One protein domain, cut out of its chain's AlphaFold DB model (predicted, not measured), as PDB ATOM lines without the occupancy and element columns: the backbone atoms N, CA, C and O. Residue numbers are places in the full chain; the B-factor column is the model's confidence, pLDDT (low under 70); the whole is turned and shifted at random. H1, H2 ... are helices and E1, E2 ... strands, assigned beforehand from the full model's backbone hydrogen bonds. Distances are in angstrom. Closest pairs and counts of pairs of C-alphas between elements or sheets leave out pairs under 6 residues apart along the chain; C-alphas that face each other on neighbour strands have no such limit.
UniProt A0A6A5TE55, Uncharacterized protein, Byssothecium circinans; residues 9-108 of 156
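This is residues 9 to 108 of the 156 residues of an uncharacterized protein of Byssothecium circinans (UniProt A0A6A5TE55). There is little regular structure here: a small helical core, H2 and H3 as a hairpin with H1 packed steeply on H2, amid long loops. The loop of residues 58 to 78 reaches one end of the longest axis, and residues 16 to 22 stick out. The printed part has 100 residues, 34 in named elements, E1, H1, H2, H3 in order, mostly helix. It is only just compact, close to loose, radius of gyration of the C-alphas 15.1 A, spanning 43 by 30 by 27 A.

Find C-alpha 79 at (156.298, 162.112, 179.838); from there H2, residues 79 to 92, runs 19.9 A. H3, residues 99 to 107, ends at (153.704, 169.402, 169.131) after 13.2 A. H1 is residues 50 to 57, 10.8 A, and E1 residues 42 to 44, 6.3 A.

H2 and H3 form a helical hairpin: they touch, closest C-alphas Val 87 and Leu 101 at 6.6 A, at a shallow tilt of 12 degrees, opposite ways. H2 touches H1 with residues 86 to 90 alone, closest C-alphas Phe 86 and Ala 55 at 6.3 A, at a steep tilt of 51 degrees, opposite ways. H1 and H3 are apart. E1 pairs with no named strand, but its residues 42 to 43 pair antiparallel with residues 9 to 10. Every O i to N i+4 pair is within hydrogen-bond range in H1 and H2, and 4 of 5 in H3.

The farthest C-alphas, Thr 38 and Ala 69, are 43.3 A apart. The printed part has no cut; the H1 to H2 link is long. Look for pLDDT under 70 at residues 18 to 20 and 61 to 77.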
ATOM      1  N   LYS A   9     145.041 151.026 179.461       90.75
ATOM      2  CA  LYS A   9     143.600 151.204 179.648       90.75
ATOM      3  C   LYS A   9     142.871 150.436 178.547       90.75
ATOM      4  O   LYS A   9     142.990 150.779 177.372       90.75
ATOM      5  N   ARG A  10     142.156 149.377 178.915       91.69
ATOM      6  CA  ARG A  10     141.424 148.490 177.999       91.69
ATOM      7  C   ARG A  10     139.992 148.967 177.824       91.69
ATOM      8  O   ARG A  10     139.404 149.436 178.789       91.69
ATOM      9  N   ALA A  11     139.434 148.827 176.618       88.75
ATOM     10  CA  ALA A  11     138.090 149.318 176.271       88.75
ATOM     11  C   ALA A  11     137.838 150.791 176.668       88.75
ATOM     12  O   ALA A  11     136.702 151.200 176.890       88.75
ATOM     13  N   HIS A  12     138.904 151.591 176.753       86.88
ATOM     14  CA  HIS A  12     138.832 152.976 177.191       86.88
ATOM     15  C   HIS A  12     138.451 153.891 176.031       86.88
ATOM     16  O   HIS A  12     139.046 153.816 174.953       86.88
ATOM     17  N   ASN A  13     137.491 154.787 176.260       83.56
ATOM     18  CA  ASN A  13     137.107 155.796 175.284       83.56
ATOM     19  C   ASN A  13     137.864 157.113 175.548       83.56
ATOM     20  O   ASN A  13     137.525 157.813 176.503       83.56
ATOM     21  N   PRO A  14     138.834 157.500 174.695       77.62
ATOM     22  CA  PRO A  14     139.623 158.715 174.893       77.62
ATOM     23  C   PRO A  14     138.827 160.015 174.682       77.62
ATOM     24  O   PRO A  14     139.349 161.087 174.955       77.62
ATOM     25  N   ILE A  15     137.582 159.942 174.192       78.69
ATOM     26  CA  ILE A  15     136.689 161.104 174.042       78.69
ATOM     27  C   ILE A  15     136.038 161.468 175.385       78.69
ATOM     28  O   ILE A  15     135.686 162.622 175.612       78.69
ATOM     29  N   ILE A  16     135.874 160.490 176.280       73.69
ATOM     30  CA  ILE A  16     135.216 160.658 177.582       73.69
ATOM     31  C   ILE A  16     136.299 160.844 178.656       73.69
ATOM     32  O   ILE A  16     136.398 160.072 179.608       73.69
ATOM     33  N   THR A  17     137.174 161.831 178.471       71.00
ATOM     34  CA  THR A  17     138.181 162.210 179.470       71.00
ATOM     35  C   THR A  17     137.683 163.377 180.317       71.00
ATOM     36  O   THR A  17     136.918 164.216 179.846       71.00
ATOM     37  N   GLU A  18     138.117 163.438 181.580       64.94
ATOM     38  CA  GLU A  18     137.755 164.525 182.507       64.94
ATOM     39  C   GLU A  18     138.250 165.896 182.018       64.94
ATOM     40  O   GLU A  18     137.602 166.913 182.259       64.94
ATOM     41  N   GLU A  19     139.363 165.917 181.281       67.56
ATOM     42  CA  GLU A  19     139.903 167.112 180.640       67.56
ATOM     43  C   GLU A  19     139.789 166.987 179.111       67.56
ATOM     44  O   GLU A  19     140.323 166.030 178.536       67.56
ATOM     45  N   PRO A  20     139.102 167.919 178.428       64.88
ATOM     46  CA  PRO A  20     139.025 167.922 176.973       64.88
ATOM     47  C   PRO A  20     140.379 168.331 176.377       64.88
ATOM     48  O   PRO A  20     140.854 169.446 176.589       64.88
ATOM     49  N   GLY A  21     140.993 167.423 175.618       74.94
ATOM     50  CA  GLY A  21     142.241 167.658 174.888       74.94
ATOM     51  C   GLY A  21     142.060 167.623 173.368       74.94
ATOM     52  O   GLY A  21     141.096 167.059 172.853       74.94
ATOM     53  N   GLU A  22     143.014 168.206 172.633       82.69
ATOM     54  CA  GLU A  22     143.124 168.021 171.179       82.69
ATOM     55  C   GLU A  22     143.610 166.589 170.898       82.69
ATOM     56  O   GLU A  22     144.713 166.208 171.293       82.69
ATOM     57  N   MET A  23     142.797 165.782 170.208       83.50
ATOM     58  CA  MET A  23     143.228 164.475 169.709       83.50
ATOM     59  C   MET A  23     143.903 164.638 168.350       83.50
ATOM     60  O   MET A  23     143.297 165.135 167.402       83.50
ATOM     61  N   ILE A  24     145.151 164.187 168.249       84.25
ATOM     62  CA  ILE A  24     145.957 164.305 167.033       84.25
ATOM     63  C   ILE A  24     146.322 162.911 166.536       84.25
ATOM     64  O   ILE A  24     146.911 162.110 167.263       84.25
ATOM     65  N   GLU A  25     146.020 162.634 165.269       88.88
ATOM     66  CA  GLU A  25     146.420 161.387 164.628       88.88
ATOM     67  C   GLU A  25     147.918 161.402 164.279       88.88
ATOM     68  O   GLU A  25     148.383 162.117 163.383       88.88
ATOM     69  N   ILE A  26     148.683 160.563 164.979       89.44
ATOM     70  CA  ILE A  26     150.129 160.416 164.775       89.44
ATOM     71  C   ILE A  26     150.424 159.491 163.583       89.44
ATOM     72  O   ILE A  26     151.319 159.775 162.782       89.44
ATOM     73  N   GLY A  27     149.661 158.409 163.427       89.94
ATOM     74  CA  GLY A  27     149.819 157.449 162.338       89.94
ATOM     75  C   GLY A  27     148.953 156.205 162.516       89.94
ATOM     76  O   GLY A  27     148.225 156.077 163.498       89.94
ATOM     77  N   GLN A  28     149.064 155.293 161.553       91.06
ATOM     78  CA  GLN A  28     148.303 154.047 161.492       91.06
ATOM     79  C   GLN A  28     149.214 152.859 161.806       91.06
ATOM     80  O   GLN A  28     150.354 152.814 161.347       91.06
ATOM     81  N   ILE A  29     148.704 151.893 162.571       91.00
ATOM     82  CA  ILE A  29     149.415 150.665 162.945       91.00
ATOM     83  C   ILE A  29     148.628 149.475 162.401       91.00
ATOM     84  O   ILE A  29     147.398 149.471 162.419       91.00
ATOM     85  N   ASN A  30     149.330 148.446 161.924       91.31
ATOM     86  CA  ASN A  30     148.676 147.221 161.477       91.31
ATOM     87  C   ASN A  30     147.959 146.531 162.652       91.31
ATOM     88  O   ASN A  30     148.567 146.290 163.698       91.31
ATOM     89  N   ALA A  31     146.689 146.164 162.457       91.00
ATOM     90  CA  ALA A  31     145.862 145.513 163.472       91.00
ATOM     91  C   ALA A  31     146.498 144.236 164.052       91.00
ATOM     92  O   ALA A  31     146.303 143.939 165.223       91.00
ATOM     93  N   GLN A  32     147.336 143.525 163.289       92.50
ATOM     94  CA  GLN A  32     148.057 142.332 163.758       92.50
ATOM     95  C   GLN A  32     149.033 142.608 164.917       92.50
ATOM     96  O   GLN A  32     149.470 141.678 165.593       92.50
ATOM     97  N   HIS A  33     149.429 143.865 165.135       90.19
ATOM     98  CA  HIS A  33     150.316 144.262 166.233       90.19
ATOM     99  C   HIS A  33     149.558 144.736 167.478       90.19
ATOM    100  O   HIS A  33     150.181 144.965 168.519       90.19
ATOM    101  N   VAL A  34     148.236 144.871 167.376       91.00
ATOM    102  CA  VAL A  34     147.345 145.345 168.434       91.00
ATOM    103  C   VAL A  34     146.575 144.154 168.994       91.00
ATOM    104  O   VAL A  34     146.051 143.332 168.247       91.00
ATOM    105  N   HIS A  35     146.520 144.038 170.318       91.06
ATOM    106  CA  HIS A  35     145.676 143.035 170.953       91.06
ATOM    107  C   HIS A  35     144.228 143.531 170.992       91.06
ATOM    108  O   HIS A  35     143.949 144.600 171.536       91.06
ATOM    109  N   GLU A  36     143.309 142.755 170.422       90.38
ATOM    110  CA  GLU A  36     141.879 143.045 170.486       90.38
ATOM    111  C   GLU A  36     141.315 142.614 171.844       90.38
ATOM    112  O   GLU A  36     141.342 141.437 172.203       90.38
ATOM    113  N   TRP A  37     140.807 143.583 172.609       91.00
ATOM    114  CA  TRP A  37     140.224 143.349 173.926       91.00
ATOM    115  C   TRP A  37     138.699 143.283 173.846       91.00
ATOM    116  O   TRP A  37     138.054 144.253 173.454       91.00
ATOM    117  N   THR A  38     138.119 142.164 174.281       91.12
ATOM    118  CA  THR A  38     136.662 141.922 174.259       91.12
ATOM    119  C   THR A  38     136.030 141.914 175.657       91.12
ATOM    120  O   THR A  38     134.884 141.497 175.817       91.12
ATOM    121  N   GLY A  39     136.789 142.296 176.689       90.31
ATOM    122  CA  GLY A  39     136.348 142.313 178.083       90.31
ATOM    123  C   GLY A  39     135.779 143.661 178.533       90.31
ATOM    124  O   GLY A  39     135.606 144.587 177.743       90.31
ATOM    125  N   ALA A  40     135.527 143.781 179.838       91.50
ATOM    126  CA  ALA A  40     135.131 145.044 180.464       91.50
ATOM    127  C   ALA A  40     136.280 146.072 180.467       91.50
ATOM    128  O   ALA A  40     137.446 145.712 180.282       91.50
ATOM    129  N   GLU A  41     135.952 147.342 180.707       90.62
ATOM    130  CA  GLU A  41     136.957 148.384 180.934       90.62
ATOM    131  C   GLU A  41     137.808 148.035 182.162       90.62
ATOM    132  O   GLU A  41     137.291 147.764 183.248       90.62
ATOM    133  N   VAL A  42     139.127 148.006 181.974       92.75
ATOM    134  CA  VAL A  42     140.094 147.704 183.031       92.75
ATOM    135  C   VAL A  42     141.374 148.498 182.803       92.75
ATOM    136  O   VAL A  42     141.759 148.778 181.666       92.75
ATOM    137  N   VAL A  43     142.028 148.867 183.901       90.81
ATOM    138  CA  VAL A  43     143.379 149.427 183.890       90.81
ATOM    139  C   VAL A  43     144.326 148.368 184.427       90.81
ATOM    140  O   VAL A  43     144.151 147.883 185.545       90.81
ATOM    141  N   ASP A  44     145.321 148.004 183.629       91.62
ATOM    142  CA  ASP A  44     146.324 147.007 183.986       91.62
ATOM    143  C   ASP A  44     147.733 147.455 183.565       91.62
ATOM    144  O   ASP A  44     147.931 148.533 183.008       91.62
ATOM    145  N   SER A  45     148.741 146.647 183.879       89.00
ATOM    146  CA  SER A  45     150.144 146.892 183.516       89.00
ATOM    147  C   SER A  45     150.782 145.716 182.769       89.00
ATOM    148  O   SER A  45     152.003 145.672 182.608       89.00
ATOM    149  N   THR A  46     149.973 144.758 182.310       91.12
ATOM    150  CA  THR A  46     150.433 143.541 181.640       91.12
ATOM    151  C   THR A  46     150.350 143.722 180.123       91.12
ATOM    152  O   THR A  46     149.250 143.809 179.580       91.12
ATOM    153  N   PRO A  47     151.483 143.747 179.401       91.81
ATOM    154  CA  PRO A  47     151.459 143.833 177.948       91.81
ATOM    155  C   PRO A  47     150.960 142.516 177.333       91.81
ATOM    156  O   PRO A  47     151.480 141.444 177.640       91.81
ATOM    157  N   MET A  48     149.980 142.604 176.437       91.25
ATOM    158  CA  MET A  48     149.373 141.472 175.728       91.25
ATOM    159  C   MET A  48     149.735 141.481 174.240       91.25
ATOM    160  O   MET A  48     150.150 140.459 173.698       91.25
ATOM    161  N   GLY A  49     149.618 142.638 173.580       89.50
ATOM    162  CA  GLY A  49     149.949 142.801 172.159       89.50
ATOM    163  C   GLY A  49     151.412 143.166 171.900       89.50
ATOM    164  O   GLY A  49     152.108 143.667 172.783       89.50
ATOM    165  N   ASN A  50     151.873 143.000 170.656       92.38
ATOM    166  CA  ASN A  50     153.235 143.390 170.261       92.38
ATOM    167  C   ASN A  50     153.490 144.883 170.503       92.38
ATOM    168  O   ASN A  50     154.556 145.261 170.985       92.38
ATOM    169  N   LEU A  51     152.503 145.733 170.207       92.06
ATOM    170  CA  LEU A  51     152.588 147.172 170.453       92.06
ATOM    171  C   LEU A  51     152.841 147.485 171.938       92.06
ATOM    172  O   LEU A  51     153.684 148.316 172.278       92.06
ATOM    173  N   GLU A  52     152.150 146.778 172.826       92.56
ATOM    174  CA  GLU A  52     152.259 146.950 174.276       92.56
ATOM    175  C   GLU A  52     153.578 146.404 174.814       92.56
ATOM    176  O   GLU A  52     154.191 147.011 175.690       92.56
ATOM    177  N   GLN A  53     154.068 145.298 174.252       92.25
ATOM    178  CA  GLN A  53     155.395 144.776 174.575       92.25
ATOM    179  C   GLN A  53     156.498 145.766 174.197       92.25
ATOM    180  O   GLN A  53     157.484 145.900 174.922       92.25
ATOM    181  N   VAL A  54     156.345 146.483 173.081       91.50
ATOM    182  CA  VAL A  54     157.274 147.551 172.698       91.50
ATOM    183  C   VAL A  54     157.167 148.728 173.666       91.50
ATOM    184  O   VAL A  54     158.198 149.249 174.091       91.50
ATOM    185  N   ALA A  55     155.954 149.111 174.076       88.44
ATOM    186  CA  ALA A  55     155.753 150.161 175.075       88.44
ATOM    187  C   ALA A  55     156.423 149.810 176.414       88.44
ATOM    188  O   ALA A  55     157.105 150.648 176.999       88.44
ATOM    189  N   ALA A  56     156.318 148.553 176.853       88.44
ATOM    190  CA  ALA A  56     156.944 148.059 178.079       88.44
ATOM    191  C   ALA A  56     158.485 148.074 178.041       88.44
ATOM    192  O   ALA A  56     159.126 148.145 179.090       88.44
ATOM    193  N   GLN A  57     159.098 148.043 176.851       87.75
ATOM    194  CA  GLN A  57     160.556 148.153 176.696       87.75
ATOM    195  C   GLN A  57     161.069 149.587 176.864       87.75
ATOM    196  O   GLN A  57     162.245 149.787 177.176       87.75
ATOM    197  N   VAL A  58     160.215 150.594 176.663       84.44
ATOM    198  CA  VAL A  58     160.582 151.998 176.847       84.44
ATOM    199  C   VAL A  58     160.258 152.383 178.283       84.44
ATOM    200  O   VAL A  58     159.098 152.550 178.646       84.44
ATOM    201  N   GLN A  59     161.281 152.524 179.129       76.88
ATOM    202  CA  GLN A  59     161.060 152.822 180.547       76.88
ATOM    203  C   GLN A  59     160.394 154.196 180.728       76.88
ATOM    204  O   GLN A  59     160.987 155.195 180.287       76.88
ATOM    205  N   PRO A  60     159.224 154.263 181.400       76.44
ATOM    206  CA  PRO A  60     158.601 155.516 181.811       76.44
ATOM    207  C   PRO A  60     159.562 156.384 182.623       76.44
ATOM    208  O   PRO A  60     160.492 155.866 183.255       76.44
ATOM    209  N   PRO A  61     159.352 157.709 182.636       69.69
ATOM    210  CA  PRO A  61     160.163 158.585 183.454       69.69
ATOM    211  C   PRO A  61     159.998 158.207 184.927       69.69
ATOM    212  O   PRO A  61     158.886 158.091 185.448       69.69
ATOM    213  N   ARG A  62     161.131 157.995 185.599       64.06
ATOM    214  CA  ARG A  62     161.163 157.757 187.045       64.06
ATOM    215  C   ARG A  62     160.768 159.038 187.782       64.06
ATOM    216  O   ARG A  62     160.650 160.099 187.177       64.06
ATOM    217  N   ILE A  63     160.566 158.936 189.096       60.72
ATOM    218  CA  ILE A  63     160.329 160.104 189.956       60.72
ATOM    219  C   ILE A  63     161.408 161.154 189.664       60.72
ATOM    220  O   ILE A  63     162.590 160.907 189.910       60.72
ATOM    221  N   SER A  64     160.989 162.308 189.143       53.69
ATOM    222  CA  SER A  64     161.860 163.470 188.981       53.69
ATOM    223  C   SER A  64     162.304 163.895 190.376       53.69
ATOM    224  O   SER A  64     161.467 164.251 191.205       53.69
ATOM    225  N   GLN A  65     163.605 163.837 190.665       52.84
ATOM    226  CA  GLN A  65     164.111 164.281 191.969       52.84
ATOM    227  C   GLN A  65     164.001 165.805 192.126       52.84
ATOM    228  O   GLN A  65     163.985 166.298 193.250       52.84
ATOM    229  N   ASN A  66     163.900 166.554 191.017       54.91
ATOM    230  CA  ASN A  66     163.796 168.006 191.047       54.91
ATOM    231  C   ASN A  66     162.951 168.552 189.881       54.91
ATOM    232  O   ASN A  66     163.469 168.893 188.824       54.91
ATOM    233  N   PHE A  67     161.637 168.671 190.086       50.53
ATOM    234  CA  PHE A  67     160.674 169.139 189.072       50.53
ATOM    235  C   PHE A  67     160.997 170.517 188.451       50.53
ATOM    236  O   PHE A  67     160.520 170.813 187.359       50.53
ATOM    237  N   LEU A  68     161.786 171.351 189.141       50.62
ATOM    238  CA  LEU A  68     162.190 172.696 188.705       50.62
ATOM    239  C   LEU A  68     163.525 172.722 187.945       50.62
ATOM    240  O   LEU A  68     163.939 173.775 187.463       50.62
ATOM    241  N   ALA A  69     164.228 171.593 187.859       52.72
ATOM    242  CA  ALA A  69     165.484 171.519 187.132       52.72
ATOM    243  C   ALA A  69     165.240 171.388 185.614       52.72
ATOM    244  O   ALA A  69     164.215 170.836 185.195       52.72
ATOM    245  N   PRO A  70     166.179 171.867 184.774       54.31
ATOM    246  CA  PRO A  70     166.111 171.676 183.331       54.31
ATOM    247  C   PRO A  70     165.912 170.203 182.961       54.31
ATOM    248  O   PRO A  70     166.482 169.316 183.608       54.31
ATOM    249  N   VAL A  71     165.120 169.949 181.914       53.88
ATOM    250  CA  VAL A  71     164.922 168.594 181.379       53.88
ATOM    251  C   VAL A  71     166.278 168.023 180.990       53.88
ATOM    252  O   VAL A  71     167.030 168.648 180.244       53.88
ATOM    253  N   ASN A  72     166.589 166.840 181.503       55.47
ATOM    254  CA  ASN A  72     167.779 166.089 181.134       55.47
ATOM    255  C   ASN A  72     167.411 164.611 180.937       55.47
ATOM    256  O   ASN A  72     166.397 164.133 181.454       55.47
ATOM    257  N   ASP A  73     168.239 163.881 180.189       56.81
ATOM    258  CA  ASP A  73     167.964 162.488 179.810       56.81
ATOM    259  C   ASP A  73     168.021 161.496 180.988       56.81
ATOM    260  O   ASP A  73     167.736 160.310 180.821       56.81
ATOM    261  N   THR A  74     168.392 161.950 182.193       55.53
ATOM    262  CA  THR A  74     168.763 161.079 183.317       55.53
ATOM    263  C   THR A  74     167.922 161.273 184.579       55.53
ATOM    264  O   THR A  74     167.392 160.293 185.101       55.53
ATOM    265  N   THR A  75     167.782 162.495 185.100       51.88
ATOM    266  CA  THR A  75     167.179 162.766 186.422       51.88
ATOM    267  C   THR A  75     165.865 163.544 186.385       51.88
ATOM    268  O   THR A  75     165.097 163.449 187.343       51.88
ATOM    269  N   ASN A  76     165.571 164.260 185.296       59.66
ATOM    270  CA  ASN A  76     164.349 165.049 185.112       59.66
ATOM    271  C   ASN A  76     163.741 164.824 183.726       59.66
ATOM    272  O   ASN A  76     163.596 165.744 182.918       59.66
ATOM    273  N   ARG A  77     163.396 163.564 183.449       67.81
ATOM    274  CA  ARG A  77     162.754 163.153 182.199       67.81
ATOM    275  C   ARG A  77     161.241 163.342 182.306       67.81
ATOM    276  O   ARG A  77     160.629 162.935 183.292       67.81
ATOM    277  N   ARG A  78     160.629 163.959 181.294       72.00
ATOM    278  CA  ARG A  78     159.177 164.204 181.234       72.00
ATOM    279  C   ARG A  78     158.460 163.106 180.458       72.00
ATOM    280  O   ARG A  78     159.078 162.391 179.671       72.00
ATOM    281  N   CYS A  79     157.141 163.014 180.629       74.25
ATOM    282  CA  CYS A  79     156.298 162.112 179.838       74.25
ATOM    283  C   CYS A  79     156.441 162.351 178.323       74.25
ATOM    284  O   CYS A  79     156.406 161.399 177.557       74.25
ATOM    285  N   GLN A  80     156.704 163.590 177.894       76.75
ATOM    286  CA  GLN A  80     156.912 163.923 176.481       76.75
ATOM    287  C   GLN A  80     158.162 163.261 175.880       76.75
ATOM    288  O   GLN A  80     158.117 162.789 174.746       76.75
ATOM    289  N   GLU A  81     159.256 163.155 176.643       81.06
ATOM    290  CA  GLU A  81     160.467 162.450 176.194       81.06
ATOM    291  C   GLU A  81     160.210 160.954 176.047       81.06
ATOM    292  O   GLU A  81     160.665 160.318 175.100       81.06
ATOM    293  N   TRP A  82     159.427 160.394 176.970       84.56
ATOM    294  CA  TRP A  82     159.001 159.007 176.873       84.56
ATOM    295  C   TRP A  82     158.151 158.758 175.624       84.56
ATOM    296  O   TRP A  82     158.419 157.801 174.900       84.56
ATOM    297  N   THR A  83     157.196 159.644 175.325       86.50
ATOM    298  CA  THR A  83     156.380 159.557 174.105       86.50
ATOM    299  C   THR A  83     157.253 159.609 172.853       86.50
ATOM    300  O   THR A  83     157.073 158.792 171.952       86.50
ATOM    301  N   MET A  84     158.247 160.503 172.804       89.06
ATOM    302  CA  MET A  84     159.192 160.558 171.684       89.06
ATOM    303  C   MET A  84     159.982 159.258 171.527       89.06
ATOM    304  O   MET A  84     160.098 158.748 170.415       89.06
ATOM    305  N   ASP A  85     160.506 158.694 172.614       88.75
ATOM    306  CA  ASP A  85     161.296 157.461 172.544       88.75
ATOM    307  C   ASP A  85     160.451 156.240 172.179       88.75
ATOM    308  O   ASP A  85     160.908 155.372 171.429       88.75
ATOM    309  N   PHE A  86     159.196 156.204 172.623       89.62
ATOM    310  CA  PHE A  86     158.241 155.196 172.189       89.62
ATOM    311  C   PHE A  86     157.963 155.293 170.686       89.62
ATOM    312  O   PHE A  86     158.137 154.305 169.972       89.62
ATOM    313  N   VAL A  87     157.643 156.483 170.170       90.88
ATOM    314  CA  VAL A  87     157.383 156.686 168.734       90.88
ATOM    315  C   VAL A  87     158.631 156.382 167.899       90.88
ATOM    316  O   VAL A  87     158.535 155.700 166.880       90.88
ATOM    317  N   ARG A  88     159.827 156.785 168.351       91.81
ATOM    318  CA  ARG A  88     161.101 156.430 167.694       91.81
ATOM    319  C   ARG A  88     161.287 154.923 167.616       91.81
ATOM    320  O   ARG A  88     161.705 154.416 166.576       91.81
ATOM    321  N   ARG A  89     160.962 154.198 168.690       91.94
ATOM    322  CA  ARG A  89     161.057 152.739 168.697       91.94
ATOM    323  C   ARG A  89     160.063 152.106 167.728       91.94
ATOM    324  O   ARG A  89     160.459 151.184 167.023       91.94
ATOM    325  N   LEU A  90     158.831 152.616 167.649       91.69
ATOM    326  CA  LEU A  90     157.825 152.148 166.688       91.69
ATOM    327  C   LEU A  90     158.263 152.361 165.236       91.69
ATOM    328  O   LEU A  90     158.099 151.466 164.411       91.69
ATOM    329  N   VAL A  91     158.880 153.501 164.931       91.75
ATOM    330  CA  VAL A  91     159.449 153.758 163.601       91.75
ATOM    331  C   VAL A  91     160.632 152.831 163.312       91.75
ATOM    332  O   VAL A  91     160.731 152.285 162.217       91.75
ATOM    333  N   ALA A  92     161.508 152.586 164.291       91.88
ATOM    334  CA  ALA A  92     162.662 151.699 164.121       91.88
ATOM    335  C   ALA A  92     162.266 150.243 163.810       91.88
ATOM    336  O   ALA A  92     162.980 149.555 163.082       91.88
ATOM    337  N   ILE A  93     161.128 149.779 164.334       92.44
ATOM    338  CA  ILE A  93     160.568 148.448 164.043       92.44
ATOM    339  C   ILE A  93     159.566 148.453 162.874       92.44
ATOM    340  O   ILE A  93     158.957 147.424 162.602       92.44
ATOM    341  N   ASN A  94     159.419 149.581 162.166       90.75
ATOM    342  CA  ASN A  94     158.505 149.782 161.032       90.75
ATOM    343  C   ASN A  94     157.010 149.597 161.363       90.75
ATOM    344  O   ASN A  94     156.225 149.217 160.499       90.75
ATOM    345  N   TYR A  95     156.602 149.867 162.605       91.50
ATOM    346  CA  TYR A  95     155.182 149.880 162.993       91.50
ATOM    347  C   TYR A  95     154.511 151.219 162.682       91.50
ATOM    348  O   TYR A  95     153.299 151.263 162.507       91.50
ATOM    349  N   LEU A  96     155.300 152.296 162.618       91.88
ATOM    350  CA  LEU A  96     154.875 153.630 162.204       91.88
ATOM    351  C   LEU A  96     155.781 154.152 161.089       91.88
ATOM    352  O   LEU A  96     156.954 153.783 160.991       91.88
ATOM    353  N   GLU A  97     155.239 155.047 160.271       90.00
ATOM    354  CA  GLU A  97     156.001 155.761 159.252       90.00
ATOM    355  C   GLU A  97     156.924 156.809 159.898       90.00
ATOM    356  O   GLU A  97     156.630 157.344 160.968       90.00
ATOM    357  N   ARG A  98     158.030 157.165 159.234       89.94
ATOM    358  CA  ARG A  98     158.934 158.213 159.738       89.94
ATOM    359  C   ARG A  98     158.232 159.562 159.919       89.94
ATOM    360  O   ARG A  98     158.545 160.245 160.887       89.94
ATOM    361  N   SER A  99     157.259 159.896 159.066       90.44
ATOM    362  CA  SER A  99     156.468 161.134 159.159       90.44
ATOM    363  C   SER A  99     155.740 161.295 160.505       90.44
ATOM    364  O   SER A  99     155.488 162.415 160.956       90.44
ATOM    365  N   SER A 100     155.443 160.189 161.199       89.31
ATOM    366  CA  SER A 100     154.849 160.210 162.536       89.31
ATOM    367  C   SER A 100     155.752 160.891 163.567       89.31
ATOM    368  O   SER A 100     155.242 161.522 164.490       89.31
ATOM    369  N   LEU A 101     157.080 160.821 163.412       89.12
ATOM    370  CA  LEU A 101     158.009 161.517 164.306       89.12
ATOM    371  C   LEU A 101     157.923 163.031 164.150       89.12
ATOM    372  O   LEU A 101     157.919 163.736 165.157       89.12
ATOM    373  N   ASP A 102     157.811 163.523 162.919       89.50
ATOM    374  CA  ASP A 102     157.718 164.957 162.642       89.50
ATOM    375  C   ASP A 102     156.437 165.551 163.240       89.50
ATOM    376  O   ASP A 102     156.470 166.616 163.858       89.50
ATOM    377  N   LYS A 103     155.316 164.819 163.152       88.94
ATOM    378  CA  LYS A 103     154.037 165.216 163.764       88.94
ATOM    379  C   LYS A 103     154.133 165.360 165.282       88.94
ATOM    380  O   LYS A 103     153.633 166.338 165.835       88.94
ATOM    381  N   VAL A 104     154.774 164.403 165.957       87.12
ATOM    382  CA  VAL A 104     154.928 164.442 167.422       87.12
ATOM    383  C   VAL A 104     155.930 165.523 167.824       87.12
ATOM    384  O   VAL A 104     155.680 166.280 168.758       87.12
ATOM    385  N   GLN A 105     157.029 165.667 167.082       86.19
ATOM    386  CA  GLN A 105     158.051 166.676 167.352       86.19
ATOM    387  C   GLN A 105     157.531 168.110 167.165       86.19
ATOM    388  O   GLN A 105     157.936 168.991 167.920       86.19
ATOM    389  N   ALA A 106     156.614 168.346 166.221       86.25
ATOM    390  CA  ALA A 106     155.983 169.650 166.009       86.25
ATOM    391  C   ALA A 106     155.067 170.092 167.165       86.25
ATOM    392  O   ALA A 106     154.782 171.279 167.304       86.25
ATOM    393  N   ARG A 107     154.591 169.146 167.984       84.56
ATOM    394  CA  ARG A 107     153.704 169.402 169.131       84.56
ATOM    395  C   ARG A 107     154.407 169.266 170.479       84.56
ATOM    396  O   ARG A 107     153.797 169.522 171.511       84.56
ATOM    397  N   ARG A 108     155.672 168.844 170.477       80.81
ATOM    398  CA  ARG A 108     156.486 168.728 171.682       80.81
ATOM    399  C   ARG A 108     156.803 170.118 172.220       80.81
ATOM    400  O   ARG A 108     157.264 170.980 171.471       80.81
TER     401      ARG A 108